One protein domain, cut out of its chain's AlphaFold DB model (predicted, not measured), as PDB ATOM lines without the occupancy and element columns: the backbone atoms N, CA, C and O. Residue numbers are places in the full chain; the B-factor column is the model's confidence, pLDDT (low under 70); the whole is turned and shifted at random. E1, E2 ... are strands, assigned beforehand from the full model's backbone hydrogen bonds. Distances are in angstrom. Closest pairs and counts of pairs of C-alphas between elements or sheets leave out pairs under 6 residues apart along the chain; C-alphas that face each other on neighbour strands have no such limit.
ATOM      1  N   GLY A 249     235.737 165.058 230.786       96.44
ATOM      2  CA  GLY A 249     235.137 166.144 230.020       96.44
ATOM      3  C   GLY A 249     236.135 166.900 229.137       96.44
ATOM      4  O   GLY A 249     237.340 166.635 229.161       96.44
ATOM      5  N   PRO A 250     235.643 167.871 228.352       95.88
ATOM      6  CA  PRO A 250     236.467 168.618 227.420       95.88
ATOM      7  C   PRO A 250     237.318 169.674 228.145       95.88
ATOM      8  O   PRO A 250     236.848 170.290 229.106       95.88
ATOM      9  N   PRO A 251     238.548 169.947 227.674       95.00
ATOM     10  CA  PRO A 251     239.364 171.019 228.224       95.00
ATOM     11  C   PRO A 251     238.845 172.393 227.782       95.00
ATOM     12  O   PRO A 251     238.464 172.591 226.626       95.00
ATOM     13  N   ILE A 252     238.926 173.384 228.675       92.94
ATOM     14  CA  ILE A 252     238.489 174.760 228.381       92.94
ATOM     15  C   ILE A 252     239.304 175.430 227.265       92.94
ATOM     16  O   ILE A 252     238.817 176.337 226.595       92.94
ATOM     17  N   SER A 253     240.523 174.952 227.000       93.00
ATOM     18  CA  SER A 253     241.372 175.451 225.912       93.00
ATOM     19  C   SER A 253     240.747 175.276 224.524       93.00
ATOM     20  O   SER A 253     241.078 176.036 223.618       93.00
ATOM     21  N   GLY A 254     239.820 174.325 224.356       92.12
ATOM     22  CA  GLY A 254     239.023 174.157 223.134       92.12
ATOM     23  C   GLY A 254     237.739 174.995 223.096       92.12
ATOM     24  O   GLY A 254     237.079 175.051 222.063       92.12
ATOM     25  N   GLY A 255     237.394 175.651 224.205       94.25
ATOM     26  CA  GLY A 255     236.145 176.378 224.373       94.25
ATOM     27  C   GLY A 255     234.958 175.487 224.689       94.25
ATOM     28  O   GLY A 255     234.855 174.352 224.219       94.25
ATOM     29  N   ILE A 256     234.035 176.015 225.486       97.06
ATOM     30  CA  ILE A 256     232.869 175.269 225.957       97.06
ATOM     31  C   ILE A 256     231.615 176.105 225.734       97.06
ATOM     32  O   ILE A 256     231.558 177.269 226.117       97.06
ATOM     33  N   TYR A 257     230.596 175.484 225.143       97.56
ATOM     34  CA  TYR A 257     229.233 175.992 225.162       97.56
ATOM     35  C   TYR A 257     228.418 175.171 226.158       97.56
ATOM     36  O   TYR A 257     228.157 173.994 225.925       97.56
ATOM     37  N   ALA A 258     228.037 175.762 227.279       97.81
ATOM     38  CA  ALA A 258     227.222 175.119 228.290       97.81
ATOM     39  C   ALA A 258     225.751 175.511 228.125       97.81
ATOM     40  O   ALA A 258     225.393 176.692 228.136       97.81
ATOM     41  N   GLN A 259     224.887 174.507 228.016       97.75
ATOM     42  CA  GLN A 259     223.441 174.702 228.054       97.75
ATOM     43  C   GLN A 259     222.910 174.283 229.417       97.75
ATOM     44  O   GLN A 259     223.242 173.199 229.897       97.75
ATOM     45  N   VAL A 260     222.065 175.119 230.015       96.75
ATOM     46  CA  VAL A 260     221.367 174.817 231.268       96.75
ATOM     47  C   VAL A 260     219.869 174.821 231.004       96.75
ATOM     48  O   VAL A 260     219.289 175.862 230.706       96.75
ATOM     49  N   PHE A 261     219.233 173.667 231.139       97.19
ATOM     50  CA  PHE A 261     217.799 173.500 230.944       97.19
ATOM     51  C   PHE A 261     217.048 173.742 232.253       97.19
ATOM     52  O   PHE A 261     217.342 173.110 233.272       97.19
ATOM     53  N   ARG A 262     216.072 174.652 232.228       94.94
ATOM     54  CA  ARG A 262     215.181 174.952 233.356       94.94
ATOM     55  C   ARG A 262     213.907 174.130 233.254       94.94
ATOM     56  O   ARG A 262     213.344 174.010 232.178       94.94
ATOM     57  N   ALA A 263     213.417 173.616 234.371       92.94
ATOM     58  CA  ALA A 263     212.195 172.814 234.425       92.94
ATOM     59  C   ALA A 263     210.917 173.626 234.161       92.94
ATOM     60  O   ALA A 263     209.866 173.045 233.918       92.94
ATOM     61  N   LYS A 264     210.991 174.957 234.236       91.38
ATOM     62  CA  LYS A 264     209.851 175.872 234.139       91.38
ATOM     63  C   LYS A 264     210.200 177.106 233.328       91.38
ATOM     64  O   LYS A 264     211.380 177.474 233.230       91.38
ATOM     65  N   HIS A 265     209.179 177.777 232.795       87.06
ATOM     66  CA  HIS A 265     209.382 179.037 232.084       87.06
ATOM     67  C   HIS A 265     210.001 180.093 233.010       87.06
ATOM     68  O   HIS A 265     210.960 180.761 232.639       87.06
ATOM     69  N   MET A 266     209.547 180.159 234.264       85.06
ATOM     70  CA  MET A 266     210.123 181.009 235.312       85.06
ATOM     71  C   MET A 266     210.715 180.166 236.444       85.06
ATOM     72  O   MET A 266     210.185 179.113 236.781       85.06
ATOM     73  N   GLY A 267     211.801 180.648 237.050       85.69
ATOM     74  CA  GLY A 267     212.482 179.967 238.155       85.69
ATOM     75  C   GLY A 267     213.836 179.367 237.779       85.69
ATOM     76  O   GLY A 267     214.349 179.570 236.668       85.69
ATOM     77  N   PHE A 268     214.415 178.653 238.748       87.50
ATOM     78  CA  PHE A 268     215.795 178.155 238.722       87.50
ATOM     79  C   PHE A 268     215.891 176.632 238.742       87.50
ATOM     80  O   PHE A 268     216.985 176.102 238.540       87.50
ATOM     81  N   GLU A 269     214.784 175.928 238.971       89.88
ATOM     82  CA  GLU A 269     214.750 174.471 238.939       89.88
ATOM     83  C   GLU A 269     215.279 173.973 237.592       89.88
ATOM     84  O   GLU A 269     214.915 174.493 236.536       89.88
ATOM     85  N   THR A 270     216.180 172.998 237.625       93.25
ATOM     86  CA  THR A 270     216.838 172.439 236.443       93.25
ATOM     87  C   THR A 270     216.133 171.179 235.963       93.25
ATOM     88  O   THR A 270     215.520 170.463 236.755       93.25
ATOM     89  N   GLN A 271     216.221 170.898 234.663       95.75
ATOM     90  CA  GLN A 271     215.507 169.787 234.042       95.75
ATOM     91  C   GLN A 271     216.432 168.623 233.688       95.75
ATOM     92  O   GLN A 271     217.325 168.747 232.846       95.75
ATOM     93  N   ALA A 272     216.176 167.470 234.301       97.12
ATOM     94  CA  ALA A 272     216.823 166.210 233.952       97.12
ATOM     95  C   ALA A 272     216.176 165.559 232.716       97.12
ATOM     96  O   ALA A 272     215.025 165.843 232.372       97.12
ATOM     97  N   GLY A 273     216.904 164.636 232.085       97.62
ATOM     98  CA  GLY A 273     216.414 163.827 230.970       97.62
ATOM     99  C   GLY A 273     216.343 164.567 229.634       97.62
ATOM    100  O   GLY A 273     215.589 164.145 228.759       97.62
ATOM    101  N   VAL A 274     217.098 165.656 229.470       98.38
ATOM    102  CA  VAL A 274     217.153 166.426 228.221       98.38
ATOM    103  C   VAL A 274     218.358 165.997 227.392       98.38
ATOM    104  O   VAL A 274     219.487 165.995 227.881       98.38
ATOM    105  N   GLN A 275     218.140 165.646 226.130       98.25
ATOM    106  CA  GLN A 275     219.192 165.462 225.132       98.25
ATOM    107  C   GLN A 275     219.349 166.755 224.331       98.25
ATOM    108  O   GLN A 275     218.358 167.249 223.797       98.25
ATOM    109  N   THR A 276     220.561 167.302 224.207       97.56
ATOM    110  CA  THR A 276     220.755 168.476 223.340       97.56
ATOM    111  C   THR A 276     220.570 168.104 221.871       97.56
ATOM    112  O   THR A 276     220.984 167.041 221.403       97.56
ATOM    113  N   LEU A 277     219.963 169.022 221.130       97.19
ATOM    114  CA  LEU A 277     219.786 168.951 219.691       97.19
ATOM    115  C   LEU A 277     220.608 170.045 219.019       97.19
ATOM    116  O   LEU A 277     220.675 171.179 219.493       97.19
ATOM    117  N   ARG A 278     221.185 169.712 217.869       95.19
ATOM    118  CA  ARG A 278     221.832 170.629 216.935       95.19
ATOM    119  C   ARG A 278     221.061 170.546 215.620       95.19
ATOM    120  O   ARG A 278     221.054 169.500 214.974       95.19
ATOM    121  N   ASN A 279     220.369 171.619 215.246       93.81
ATOM    122  CA  ASN A 279     219.464 171.653 214.088       93.81
ATOM    123  C   ASN A 279     218.445 170.500 214.100       93.81
ATOM    124  O   ASN A 279     218.288 169.780 213.115       93.81
ATOM    125  N   GLY A 280     217.814 170.280 215.257       94.44
ATOM    126  CA  GLY A 280     216.812 169.230 215.458       94.44
ATOM    127  C   GLY A 280     217.366 167.805 215.590       94.44
ATOM    128  O   GLY A 280     216.591 166.892 215.849       94.44
ATOM    129  N   ASN A 281     218.680 167.598 215.451       95.31
ATOM    130  CA  ASN A 281     219.303 166.275 215.503       95.31
ATOM    131  C   ASN A 281     220.220 166.134 216.732       95.31
ATOM    132  O   ASN A 281     220.979 167.063 217.019       95.31
ATOM    133  N   PRO A 282     220.219 164.994 217.444       94.44
ATOM    134  CA  PRO A 282     221.184 164.739 218.515       94.44
ATOM    135  C   PRO A 282     222.637 164.742 218.006       94.44
ATOM    136  O   PRO A 282     222.912 164.199 216.934       94.44
ATOM    137  N   ASN A 283     223.584 165.294 218.776       89.25
ATOM    138  CA  ASN A 283     225.019 165.280 218.439       89.25
ATOM    139  C   ASN A 283     225.888 164.729 219.579       89.25
ATOM    140  O   ASN A 283     226.774 165.393 220.108       89.25
ATOM    141  N   THR A 284     225.682 163.454 219.893       90.38
ATOM    142  CA  THR A 284     226.306 162.796 221.053       90.38
ATOM    143  C   THR A 284     227.840 162.861 221.113       90.38
ATOM    144  O   THR A 284     228.393 162.794 222.202       90.38
ATOM    145  N   THR A 285     228.547 163.028 219.990       94.31
ATOM    146  CA  THR A 285     230.022 163.038 219.961       94.31
ATOM    147  C   THR A 285     230.643 164.250 220.659       94.31
ATOM    148  O   THR A 285     231.775 164.168 221.131       94.31
ATOM    149  N   ASN A 286     229.949 165.390 220.689       95.94
ATOM    150  CA  ASN A 286     230.489 166.640 221.238       95.94
ATOM    151  C   ASN A 286     229.753 167.099 222.500       95.94
ATOM    152  O   ASN A 286     229.998 168.212 222.962       95.94
ATOM    153  N   ASP A 287     228.863 166.261 223.029       97.38
ATOM    154  CA  ASP A 287     227.993 166.581 224.149       97.38
ATOM    155  C   ASP A 287     228.470 165.816 225.388       97.38
ATOM    156  O   ASP A 287     228.545 164.589 225.388       97.38
ATOM    157  N   TYR A 288     228.781 166.539 226.459       98.12
ATOM    158  CA  TYR A 288     229.310 165.985 227.698       98.12
ATOM    159  C   TYR A 288     228.337 166.277 228.832       98.12
ATOM    160  O   TYR A 288     228.082 167.434 229.179       98.12
ATOM    161  N   TYR A 289     227.791 165.213 229.408       98.00
ATOM    162  CA  TYR A 289     226.777 165.289 230.449       98.00
ATOM    163  C   TYR A 289     227.369 164.948 231.816       98.00
ATOM    164  O   TYR A 289     228.303 164.155 231.948       98.00
ATOM    165  N   PHE A 290     226.800 165.550 232.851       96.88
ATOM    166  CA  PHE A 290     227.189 165.312 234.236       96.88
ATOM    167  C   PHE A 290     226.548 164.043 234.804       96.88
ATOM    168  O   PHE A 290     225.541 163.544 234.296       96.88
ATOM    169  N   THR A 291     227.107 163.543 235.903       95.94
ATOM    170  CA  THR A 291     226.578 162.372 236.611       95.94
ATOM    171  C   THR A 291     225.104 162.584 237.012       95.94
ATOM    172  O   THR A 291     224.803 163.571 237.684       95.94
ATOM    173  N   PRO A 292     224.168 161.668 236.673       92.62
ATOM    174  CA  PRO A 292     222.728 161.920 236.789       92.62
ATOM    175  C   PRO A 292     222.214 162.324 238.177       92.62
ATOM    176  O   PRO A 292     221.328 163.168 238.277       92.62
ATOM    177  N   ALA A 293     222.770 161.740 239.241       90.56
ATOM    178  CA  ALA A 293     222.344 161.995 240.619       90.56
ATOM    179  C   ALA A 293     222.936 163.282 241.227       90.56
ATOM    180  O   ALA A 293     222.525 163.687 242.312       90.56
ATOM    181  N   GLN A 294     223.911 163.913 240.563       89.38
ATOM    182  CA  GLN A 294     224.550 165.121 241.073       89.38
ATOM    183  C   GLN A 294     223.727 166.356 240.712       89.38
ATOM    184  O   GLN A 294     223.407 166.606 239.547       89.38
ATOM    185  N   THR A 295     223.420 167.161 241.727       89.19
ATOM    186  CA  THR A 295     222.884 168.512 241.533       89.19
ATOM    187  C   THR A 295     223.982 169.485 241.115       89.19
ATOM    188  O   THR A 295     223.695 170.448 240.420       89.19
ATOM    189  N   THR A 296     225.233 169.204 241.477       91.56
ATOM    190  CA  THR A 296     226.438 169.936 241.081       91.56
ATOM    191  C   THR A 296     226.854 169.648 239.633       91.56
ATOM    192  O   THR A 296     226.387 168.691 239.008       91.56
ATOM    193  N   ARG A 297     227.745 170.485 239.093       93.38
ATOM    194  CA  ARG A 297     228.297 170.408 237.733       93.38
ATOM    195  C   ARG A 297     229.788 170.072 237.772       93.38
ATOM    196  O   ARG A 297     230.565 170.622 237.008       93.38
ATOM    197  N   GLU A 298     230.218 169.151 238.634       92.38
ATOM    198  CA  GLU A 298     231.654 168.863 238.807       92.38
ATOM    199  C   GLU A 298     232.148 167.640 238.034       92.38
ATOM    200  O   GLU A 298     233.286 167.628 237.568       92.38
ATOM    201  N   THR A 299     231.331 166.586 237.935       95.81
ATOM    202  CA  THR A 299     231.774 165.281 237.424       95.81
ATOM    203  C   THR A 299     231.025 164.896 236.157       95.81
ATOM    204  O   THR A 299     229.822 164.620 236.190       95.81
ATOM    205  N   ILE A 300     231.757 164.829 235.048       97.56
ATOM    206  CA  ILE A 300     231.262 164.324 233.769       97.56
ATOM    207  C   ILE A 300     231.143 162.800 233.830       97.56
ATOM    208  O   ILE A 300     232.006 162.116 234.378       97.56
ATOM    209  N   LEU A 301     230.058 162.271 233.264       97.44
ATOM    210  CA  LEU A 301     229.870 160.844 233.036       97.44
ATOM    211  C   LEU A 301     229.937 160.589 231.522       97.44
ATOM    212  O   LEU A 301     228.947 160.836 230.836       97.44
ATOM    213  N   PRO A 302     231.055 160.070 230.979       94.69
ATOM    214  CA  PRO A 302     231.239 159.930 229.530       94.69
ATOM    215  C   PRO A 302     230.185 159.073 228.814       94.69
ATOM    216  O   PRO A 302     229.991 159.207 227.612       94.69
ATOM    217  N   SER A 303     229.506 158.177 229.535       95.75
ATOM    218  CA  SER A 303     228.441 157.332 228.984       95.75
ATOM    219  C   SER A 303     227.046 157.964 229.042       95.75
ATOM    220  O   SER A 303     226.090 157.353 228.566       95.75
ATOM    221  N   ALA A 304     226.886 159.125 229.683       97.25
ATOM    222  CA  ALA A 304     225.596 159.797 229.772       97.25
ATOM    223  C   ALA A 304     225.235 160.458 228.436       97.25
ATOM    224  O   ALA A 304     226.077 161.043 227.765       97.25
ATOM    225  N   THR A 305     223.959 160.366 228.061       97.25
ATOM    226  CA  THR A 305     223.426 160.885 226.787       97.25
ATOM    227  C   THR A 305     222.321 161.925 226.972       97.25
ATOM    228  O   THR A 305     221.781 162.428 225.986       97.25
ATOM    229  N   THR A 306     221.965 162.219 228.225       98.12
ATOM    230  CA  THR A 306     220.941 163.187 228.636       98.12
ATOM    231  C   THR A 306     221.356 163.871 229.938       98.12
ATOM    232  O   THR A 306     222.208 163.363 230.672       98.12
ATOM    233  N   THR A 307     220.763 165.028 230.232       97.88
ATOM    234  CA  THR A 307     221.048 165.798 231.447       97.88
ATOM    235  C   THR A 307     220.657 165.056 232.728       97.88
ATOM    236  O   THR A 307     219.628 164.383 232.804       97.88
ATOM    237  N   GLY A 308     221.479 165.223 233.767       95.38
ATOM    238  CA  GLY A 308     221.180 164.803 235.138       95.38
ATOM    239  C   GLY A 308     220.346 165.823 235.915       95.38
ATOM    240  O   GLY A 308     219.799 166.763 235.341       95.38
ATOM    241  N   ALA A 309     220.306 165.685 237.243       93.81
ATOM    242  CA  ALA A 309     219.583 166.597 238.135       93.81
ATOM    243  C   ALA A 309     220.013 168.073 237.992       93.81
ATOM    244  O   ALA A 309     219.181 168.965 238.138       93.81
ATOM    245  N   ASN A 310     221.273 168.349 237.637       93.56
ATOM    246  CA  ASN A 310     221.777 169.703 237.351       93.56
ATOM    247  C   ASN A 310     221.289 170.312 236.017       93.56
ATOM    248  O   ASN A 310     221.578 171.478 235.734       93.56
ATOM    249  N   GLY A 311     220.604 169.536 235.170       95.62
ATOM    250  CA  GLY A 311     220.025 169.984 233.903       95.62
ATOM    251  C   GLY A 311     221.013 170.562 232.893       95.62
ATOM    252  O   GLY A 311     220.622 171.402 232.091       95.62
ATOM    253  N   THR A 312     222.291 170.183 232.951       97.19
ATOM    254  CA  THR A 312     223.350 170.842 232.175       97.19
ATOM    255  C   THR A 312     224.074 169.877 231.243       97.19
ATOM    256  O   THR A 312     224.274 168.705 231.563       97.19
ATOM    257  N   VAL A 313     224.490 170.398 230.092       97.88
ATOM    258  CA  VAL A 313     225.372 169.735 229.128       97.88
ATOM    259  C   VAL A 313     226.462 170.710 228.688       97.88
ATOM    260  O   VAL A 313     226.193 171.895 228.479       97.88
ATOM    261  N   LEU A 314     227.694 170.217 228.563       98.19
ATOM    262  CA  LEU A 314     228.816 170.950 227.979       98.19
ATOM    263  C   LEU A 314     228.995 170.507 226.530       98.19
ATOM    264  O   LEU A 314     228.988 169.315 226.245       98.19
ATOM    265  N   ILE A 315     229.180 171.456 225.621       97.88
ATOM    266  CA  ILE A 315     229.277 171.195 224.188       97.88
ATOM    267  C   ILE A 315     230.582 171.761 223.653       97.88
ATOM    268  O   ILE A 315     230.914 172.931 223.879       97.88
ATOM    269  N   THR A 316     231.303 170.938 222.900       97.06
ATOM    270  CA  THR A 316     232.451 171.374 222.101       97.06
ATOM    271  C   THR A 316     232.062 171.575 220.640       97.06
ATOM    272  O   THR A 316     231.006 171.132 220.166       97.06
ATOM    273  N   ASN A 317     232.927 172.268 219.894       93.25
ATOM    274  CA  ASN A 317     232.720 172.539 218.471       93.25
ATOM    275  C   ASN A 317     231.351 173.187 218.191       93.25
ATOM    276  O   ASN A 317     230.685 172.851 217.201       93.25
ATOM    277  N   ALA A 318     230.887 174.050 219.099       92.75
ATOM    278  CA  ALA A 318     229.770 174.926 218.820       92.75
ATOM    279  C   ALA A 318     230.236 176.125 218.003       92.75
ATOM    280  O   ALA A 318     231.302 176.683 218.253       92.75
ATOM    281  N   ALA A 319     229.445 176.501 217.005       87.12
ATOM    282  CA  ALA A 319     229.812 177.537 216.055       87.12
ATOM    283  C   ALA A 319     228.701 178.573 215.940       87.12
ATOM    284  O   ALA A 319     227.525 178.236 215.795       87.12
ATOM    285  N   VAL A 320     229.096 179.842 215.921       80.56
ATOM    286  CA  VAL A 320     228.180 180.930 215.601       80.56
ATOM    287  C   VAL A 320     227.925 180.901 214.100       80.56
ATOM    288  O   VAL A 320     228.749 181.355 213.312       80.56
ATOM    289  N   SER A 321     226.793 180.340 213.686       76.62
ATOM    290  CA  SER A 321     226.316 180.491 212.311       76.62
ATOM    291  C   SER A 321     224.806 180.668 212.295       76.62
ATOM    292  O   SER A 321     224.108 180.101 213.133       76.62
ATOM    293  N   GLU A 322     224.307 181.442 211.334       62.69
ATOM    294  CA  GLU A 322     222.893 181.843 211.241       62.69
ATOM    295  C   GLU A 322     221.926 180.656 211.116       62.69
ATOM    296  O   GLU A 322     220.762 180.763 211.483       62.69
ATOM    297  N   ASN A 323     222.425 179.508 210.654       73.12
ATOM    298  CA  ASN A 323     221.653 178.280 210.476       73.12
ATOM    299  C   ASN A 323     221.947 177.225 211.551       73.12
ATOM    300  O   ASN A 323     221.487 176.089 211.415       73.12
ATOM    301  N   LEU A 324     222.753 177.545 212.571       77.88
ATOM    302  CA  LEU A 324     223.044 176.628 213.667       77.88
ATOM    303  C   LEU A 324     222.260 177.022 214.911       77.88
ATOM    304  O   LEU A 324     222.537 178.019 215.575       77.88
ATOM    305  N   ALA A 325     221.295 176.175 215.222       91.62
ATOM    306  CA  ALA A 325     220.379 176.306 216.328       91.62
ATOM    307  C   ALA A 325     220.580 175.134 217.291       91.62
ATOM    308  O   ALA A 325     220.569 173.964 216.895       91.62
ATOM    309  N   TYR A 326     220.746 175.463 218.563       96.19
ATOM    310  CA  TYR A 326     220.768 174.515 219.662       96.19
ATOM    311  C   TYR A 326     219.421 174.506 220.365       96.19
ATOM    312  O   TYR A 326     218.804 175.560 220.506       96.19
ATOM    313  N   SER A 327     218.978 173.332 220.797       97.38
ATOM    314  CA  SER A 327     217.756 173.134 221.582       97.38
ATOM    315  C   SER A 327     217.866 171.831 222.387       97.38
ATOM    316  O   SER A 327     218.955 171.268 222.501       97.38
ATOM    317  N   GLY A 328     216.757 171.325 222.922       97.88
ATOM    318  CA  GLY A 328     216.687 170.058 223.650       97.88
ATOM    319  C   GLY A 328     215.569 169.137 223.155       97.88
ATOM    320  O   GLY A 328     214.631 169.572 222.489       97.88
ATOM    321  N   ALA A 329     215.648 167.862 223.529       97.88
ATOM    322  CA  ALA A 329     214.585 166.865 223.426       97.88
ATOM    323  C   ALA A 329     214.419 166.126 224.757       97.88
ATOM    324  O   ALA A 329     215.407 165.806 225.414       97.88
ATOM    325  N   GLY A 330     213.178 165.800 225.123       97.69
ATOM    326  CA  GLY A 330     212.868 165.100 226.372       97.69
ATOM    327  C   GLY A 330     212.816 166.021 227.594       97.69
ATOM    328  O   GLY A 330     212.997 167.234 227.494       97.69
ATOM    329  N   GLY A 331     212.507 165.432 228.750       95.50
ATOM    330  CA  GLY A 331     212.434 166.126 230.040       95.50
ATOM    331  C   GLY A 331     211.221 167.043 230.247       95.50
ATOM    332  O   GLY A 331     211.051 167.544 231.347       95.50
ATOM    333  N   ILE A 332     210.361 167.255 229.247       96.94
ATOM    334  CA  ILE A 332     209.183 168.139 229.332       96.94
ATOM    335  C   ILE A 332     207.933 167.478 228.720       96.94
ATOM    336  O   ILE A 332     208.077 166.537 227.933       96.94
ATOM    337  N   PRO A 333     206.716 167.937 229.076       96.44
ATOM    338  CA  PRO A 333     205.463 167.528 228.441       96.44
ATOM    339  C   PRO A 333     205.443 167.804 226.932       96.44
ATOM    340  O   PRO A 333     206.176 168.662 226.442       96.44
ATOM    341  N   ALA A 334     204.577 167.101 226.197       95.31
ATOM    342  CA  ALA A 334     204.481 167.207 224.737       95.31
ATOM    343  C   ALA A 334     203.968 168.580 224.254       95.31
ATOM    344  O   ALA A 334     204.204 168.957 223.107       95.31
ATOM    345  N   GLU A 335     203.301 169.326 225.136       96.81
ATOM    346  CA  GLU A 335     202.797 170.682 224.909       96.81
ATOM    347  C   GLU A 335     203.879 171.759 224.969       96.81
ATOM    348  O   GLU A 335     203.646 172.917 224.602       96.81
ATOM    349  N   CYS A 336     205.071 171.370 225.409       97.56
ATOM    350  CA  CYS A 336     206.225 172.229 225.530       97.56
ATOM    351  C   CYS A 336     207.292 171.830 224.508       97.56
ATOM    352  O   CYS A 336     207.524 170.654 224.226       97.56
ATOM    353  N   VAL A 337     208.013 172.822 224.007       97.62
ATOM    354  CA  VAL A 337     209.287 172.632 223.314       97.62
ATOM    355  C   VAL A 337     210.356 173.448 224.017       97.62
ATOM    356  O   VAL A 337     210.062 174.416 224.717       97.62
ATOM    357  N   TRP A 338     211.611 173.061 223.850       97.94
ATOM    358  CA  TRP A 338     212.719 173.854 224.354       97.94
ATOM    359  C   TRP A 338     212.944 175.082 223.475       97.94
ATOM    360  O   TRP A 338     212.801 175.020 222.251       97.94
ATOM    361  N   GLU A 339     213.353 176.194 224.091       96.56
ATOM    362  CA  GLU A 339     213.889 177.339 223.354       96.56
ATOM    363  C   GLU A 339     214.965 176.909 222.346       96.56
ATOM    364  O   GLU A 339     215.633 175.880 222.484       96.56
ATOM    365  N   THR A 340     215.145 177.731 221.317       94.75
ATOM    366  CA  THR A 340     216.207 177.551 220.332       94.75
ATOM    367  C   THR A 340     217.166 178.730 220.408       94.75
ATOM    368  O   THR A 340     216.734 179.879 220.325       94.75
ATOM    369  N   LYS A 341     218.466 178.459 220.577       93.44
ATOM    370  CA  LYS A 341     219.505 179.492 220.739       93.44
ATOM    371  C   LYS A 341     220.730 179.186 219.890       93.44
ATOM    372  O   LYS A 341     221.069 178.025 219.671       93.44
ATOM    373  N   ALA A 342     221.418 180.228 219.436       91.19
ATOM    374  CA  ALA A 342     222.766 180.087 218.896       91.19
ATOM    375  C   ALA A 342     223.766 179.822 220.038       91.19
ATOM    376  O   ALA A 342     223.495 180.136 221.198       91.19
ATOM    377  N   GLY A 343     224.926 179.253 219.711       91.00
ATOM    378  CA  GLY A 343     225.979 178.952 220.679       91.00
ATOM    379  C   GLY A 343     227.361 178.977 220.037       91.00
ATOM    380  O   GLY A 343     227.486 178.883 218.818       91.00
ATOM    381  N   ALA A 344     228.400 179.100 220.861       92.44
ATOM    382  CA  ALA A 344     229.790 179.162 220.423       92.44
ATOM    383  C   ALA A 344     230.694 178.412 221.402       92.44
ATOM    384  O   ALA A 344     230.519 178.529 222.611       92.44
ATOM    385  N   SER A 345     231.687 177.691 220.889       93.75
ATOM    386  CA  SER A 345     232.794 177.142 221.673       93.75
ATOM    387  C   SER A 345     234.060 177.870 221.236       93.75
ATOM    388  O   SER A 345     234.589 177.592 220.163       93.75
ATOM    389  N   LEU A 346     234.528 178.825 222.042       92.25
ATOM    390  CA  LEU A 346     235.747 179.588 221.762       92.25
ATOM    391  C   LEU A 346     236.807 179.299 222.810       92.25
ATOM    392  O   LEU A 346     236.499 179.238 223.998       92.25
ATOM    393  N   ALA A 347     238.048 179.133 222.359       92.31
ATOM    394  CA  ALA A 347     239.173 178.782 223.213       92.31
ATOM    395  C   ALA A 347     239.238 179.656 224.476       92.31
ATOM    396  O   ALA A 347     239.231 180.884 224.390       92.31
ATOM    397  N   ASN A 348     239.354 178.999 225.633       91.19
ATOM    398  CA  ASN A 348     239.437 179.599 226.967       91.19
ATOM    399  C   ASN A 348     238.168 180.330 227.452       91.19
ATOM    400  O   ASN A 348     238.241 181.043 228.447       91.19
ATOM    401  N   ILE A 349     237.019 180.150 226.790       92.94
ATOM    402  CA  ILE A 349     235.749 180.791 227.159       92.94
ATOM    403  C   ILE A 349     234.671 179.730 227.413       92.94
ATOM    404  O   ILE A 349     234.542 178.763 226.652       92.94
ATOM    405  N   VAL A 350     233.867 179.940 228.461       95.69
ATOM    406  CA  VAL A 350     232.607 179.216 228.683       95.69
ATOM    407  C   VAL A 350     231.442 180.108 228.261       95.69
ATOM    408  O   VAL A 350     231.089 181.054 228.963       95.69
ATOM    409  N   PHE A 351     230.806 179.814 227.131       96.00
ATOM    410  CA  PHE A 351     229.525 180.435 226.802       96.00
ATOM    411  C   PHE A 351     228.402 179.704 227.513       96.00
ATOM    412  O   PHE A 351     228.328 178.482 227.427       96.00
ATOM    413  N   ILE A 352     227.519 180.433 228.187       96.81
ATOM    414  CA  ILE A 352     226.414 179.845 228.942       96.81
ATOM    415  C   ILE A 352     225.094 180.368 228.389       96.81
ATOM    416  O   ILE A 352     224.879 181.576 228.287       96.81
ATOM    417  N   SER A 353     224.196 179.438 228.076       95.94
ATOM    418  CA  SER A 353     222.820 179.732 227.686       95.94
ATOM    419  C   SER A 353     221.848 178.976 228.576       95.94
ATOM    420  O   SER A 353     221.954 177.763 228.759       95.94
ATOM    421  N   ILE A 354     220.856 179.697 229.088       96.25
ATOM    422  CA  ILE A 354     219.708 179.109 229.777       96.25
ATOM    423  C   ILE A 354     218.658 178.727 228.739       96.25
ATOM    424  O   ILE A 354     218.350 179.545 227.883       96.25
ATOM    425  N   PHE A 355     218.100 177.529 228.817       97.19
ATOM    426  CA  PHE A 355     217.016 177.052 227.963       97.19
ATOM    427  C   PHE A 355     215.770 176.854 228.808       97.19
ATOM    428  O   PHE A 355     215.795 176.128 229.803       97.19
ATOM    429  N   ARG A 356     214.683 177.511 228.413       96.69
ATOM    430  CA  ARG A 356     213.389 177.422 229.093       96.69
ATOM    431  C   ARG A 356     212.381 176.675 228.210       96.69
ATOM    432  O   ARG A 356     212.533 176.684 226.984       96.69
ATOM    433  N   PRO A 357     211.391 175.984 228.795       97.19
ATOM    434  CA  PRO A 357     210.280 175.456 228.028       97.19
ATOM    435  C   PRO A 357     209.431 176.622 227.504       97.19
ATOM    436  O   PRO A 357     209.250 177.646 228.172       97.19
ATOM    437  N   VAL A 358     208.930 176.465 226.285       96.31
ATOM    438  CA  VAL A 358     208.005 177.383 225.615       96.31
ATOM    439  C   VAL A 358     206.885 176.583 224.959       96.31
ATOM    440  O   VAL A 358     206.976 175.366 224.807       96.31
ATOM    441  N   ASN A 359     205.819 177.267 224.560       96.19
ATOM    442  CA  ASN A 359     204.682 176.643 223.892       96.19
ATOM    443  C   ASN A 359     205.105 175.931 222.602       96.19
ATOM    444  O   ASN A 359     205.726 176.536 221.724       96.19
ATOM    445  N   ALA A 360     204.695 174.670 222.451       94.69
ATOM    446  CA  ALA A 360     204.642 174.049 221.137       94.69
ATOM    447  C   ALA A 360     203.628 174.792 220.244       94.69
ATOM    448  O   ALA A 360     202.687 175.430 220.725       94.69
ATOM    449  N   VAL A 361     203.806 174.716 218.920       93.94
ATOM    450  CA  VAL A 361     202.935 175.419 217.965       93.94
ATOM    451  C   VAL A 361     201.480 174.984 218.153       93.94
ATOM    452  O   VAL A 361     201.146 173.811 217.996       93.94
ATOM    453  N   GLY A 362     200.610 175.948 218.470       94.50
ATOM    454  CA  GLY A 362     199.178 175.717 218.675       94.50
ATOM    455  C   GLY A 362     198.807 175.087 220.021       94.50
ATOM    456  O   GLY A 362     197.664 174.666 220.178       94.50
ATOM    457  N   GLN A 363     199.738 175.008 220.976       95.75
ATOM    458  CA  GLN A 363     199.509 174.416 222.298       95.75
ATOM    459  C   GLN A 363     199.864 175.398 223.425       95.75
ATOM    460  O   GLN A 363     200.432 176.466 223.190       95.75
ATOM    461  N   THR A 364     199.498 175.050 224.659       94.94
ATOM    462  CA  THR A 364     199.841 175.813 225.867       94.94
ATOM    463  C   THR A 364     200.669 174.927 226.783       94.94
ATOM    464  O   THR A 364     200.174 173.925 227.294       94.94
ATOM    465  N   CYS A 365     201.928 175.302 226.978       90.94
ATOM    466  CA  CYS A 365     202.843 174.623 227.877       90.94
ATOM    467  C   CYS A 365     202.438 174.911 229.337       90.94
ATOM    468  O   CYS A 365     202.279 176.080 229.694       90.94
ATOM    469  N   PRO A 366     202.258 173.887 230.193       90.94
ATOM    470  CA  PRO A 366     201.840 174.078 231.586       90.94
ATOM    471  C   PRO A 366     202.985 174.457 232.548       90.94
ATOM    472  O   PRO A 366     202.754 174.490 233.759       90.94
ATOM    473  N   LEU A 367     204.209 174.665 232.043       88.00
ATOM    474  CA  LEU A 367     205.446 174.820 232.825       88.00
ATOM    475  C   LEU A 367     205.984 176.251 232.880       88.00
ATOM    476  O   LEU A 367     205.835 176.994 231.890       88.00
TER     477      LEU A 367
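What this domain is: This is residues 249 to 367 of the 367 residues of an uncharacterized protein of Deltaproteobacteria bacterium (UniProt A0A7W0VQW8). What does the model look like? It has little regular structure: a sandwich of the mixed sheet E3-E4-E1-E7 and the antiparallel pair E2-E5, strands crossed at 43 degrees, with antiparallel pair E6-E8 beyond one end. How large is it? The printed part has 119 residues, of which only 34 are in its eight named strands, E1 to E8 in order along the chain, with no named helix; by its named elements the class is all strand, and the whole is compact, with a radius of gyration of the C-alphas of 13.5 A and spans of 42 by 35 by 23 A.

How they stand to each other: What neighbours E1, residues 256 to 261? E7, residues 349 to 355, is parallel, with N 258 and O 351 2.7 A apart; E4, residues 312 to 315, is antiparallel, with N 257 and O 315 2.9 A apart. Which strands make a hairpin? E3, residues 287 to 289, and E4, with N 288 and O 314 2.8 A apart. Which others pair? E2, residues 275 to 278, and E5, residues 326 to 329, have N 277 and O 327 2.8 A apart; E6, residues 336 to 338, and E8, residues 357 to 359, have N 337 and O 358 2.9 A apart.

Where its parts are: Where does E1 begin? C-alpha 256 is at (232.869, 175.269, 225.957); E1 is 16.0 A long, E7 19.1 A. Where does E8 end? C-alpha 359 is at (204.682, 176.643, 223.892).

The domain as a whole: Which links are long? E1 to E2 and E3 to E4. Is anything cut or uncertain? The printed part has no cut; residue 322 has pLDDT under 70.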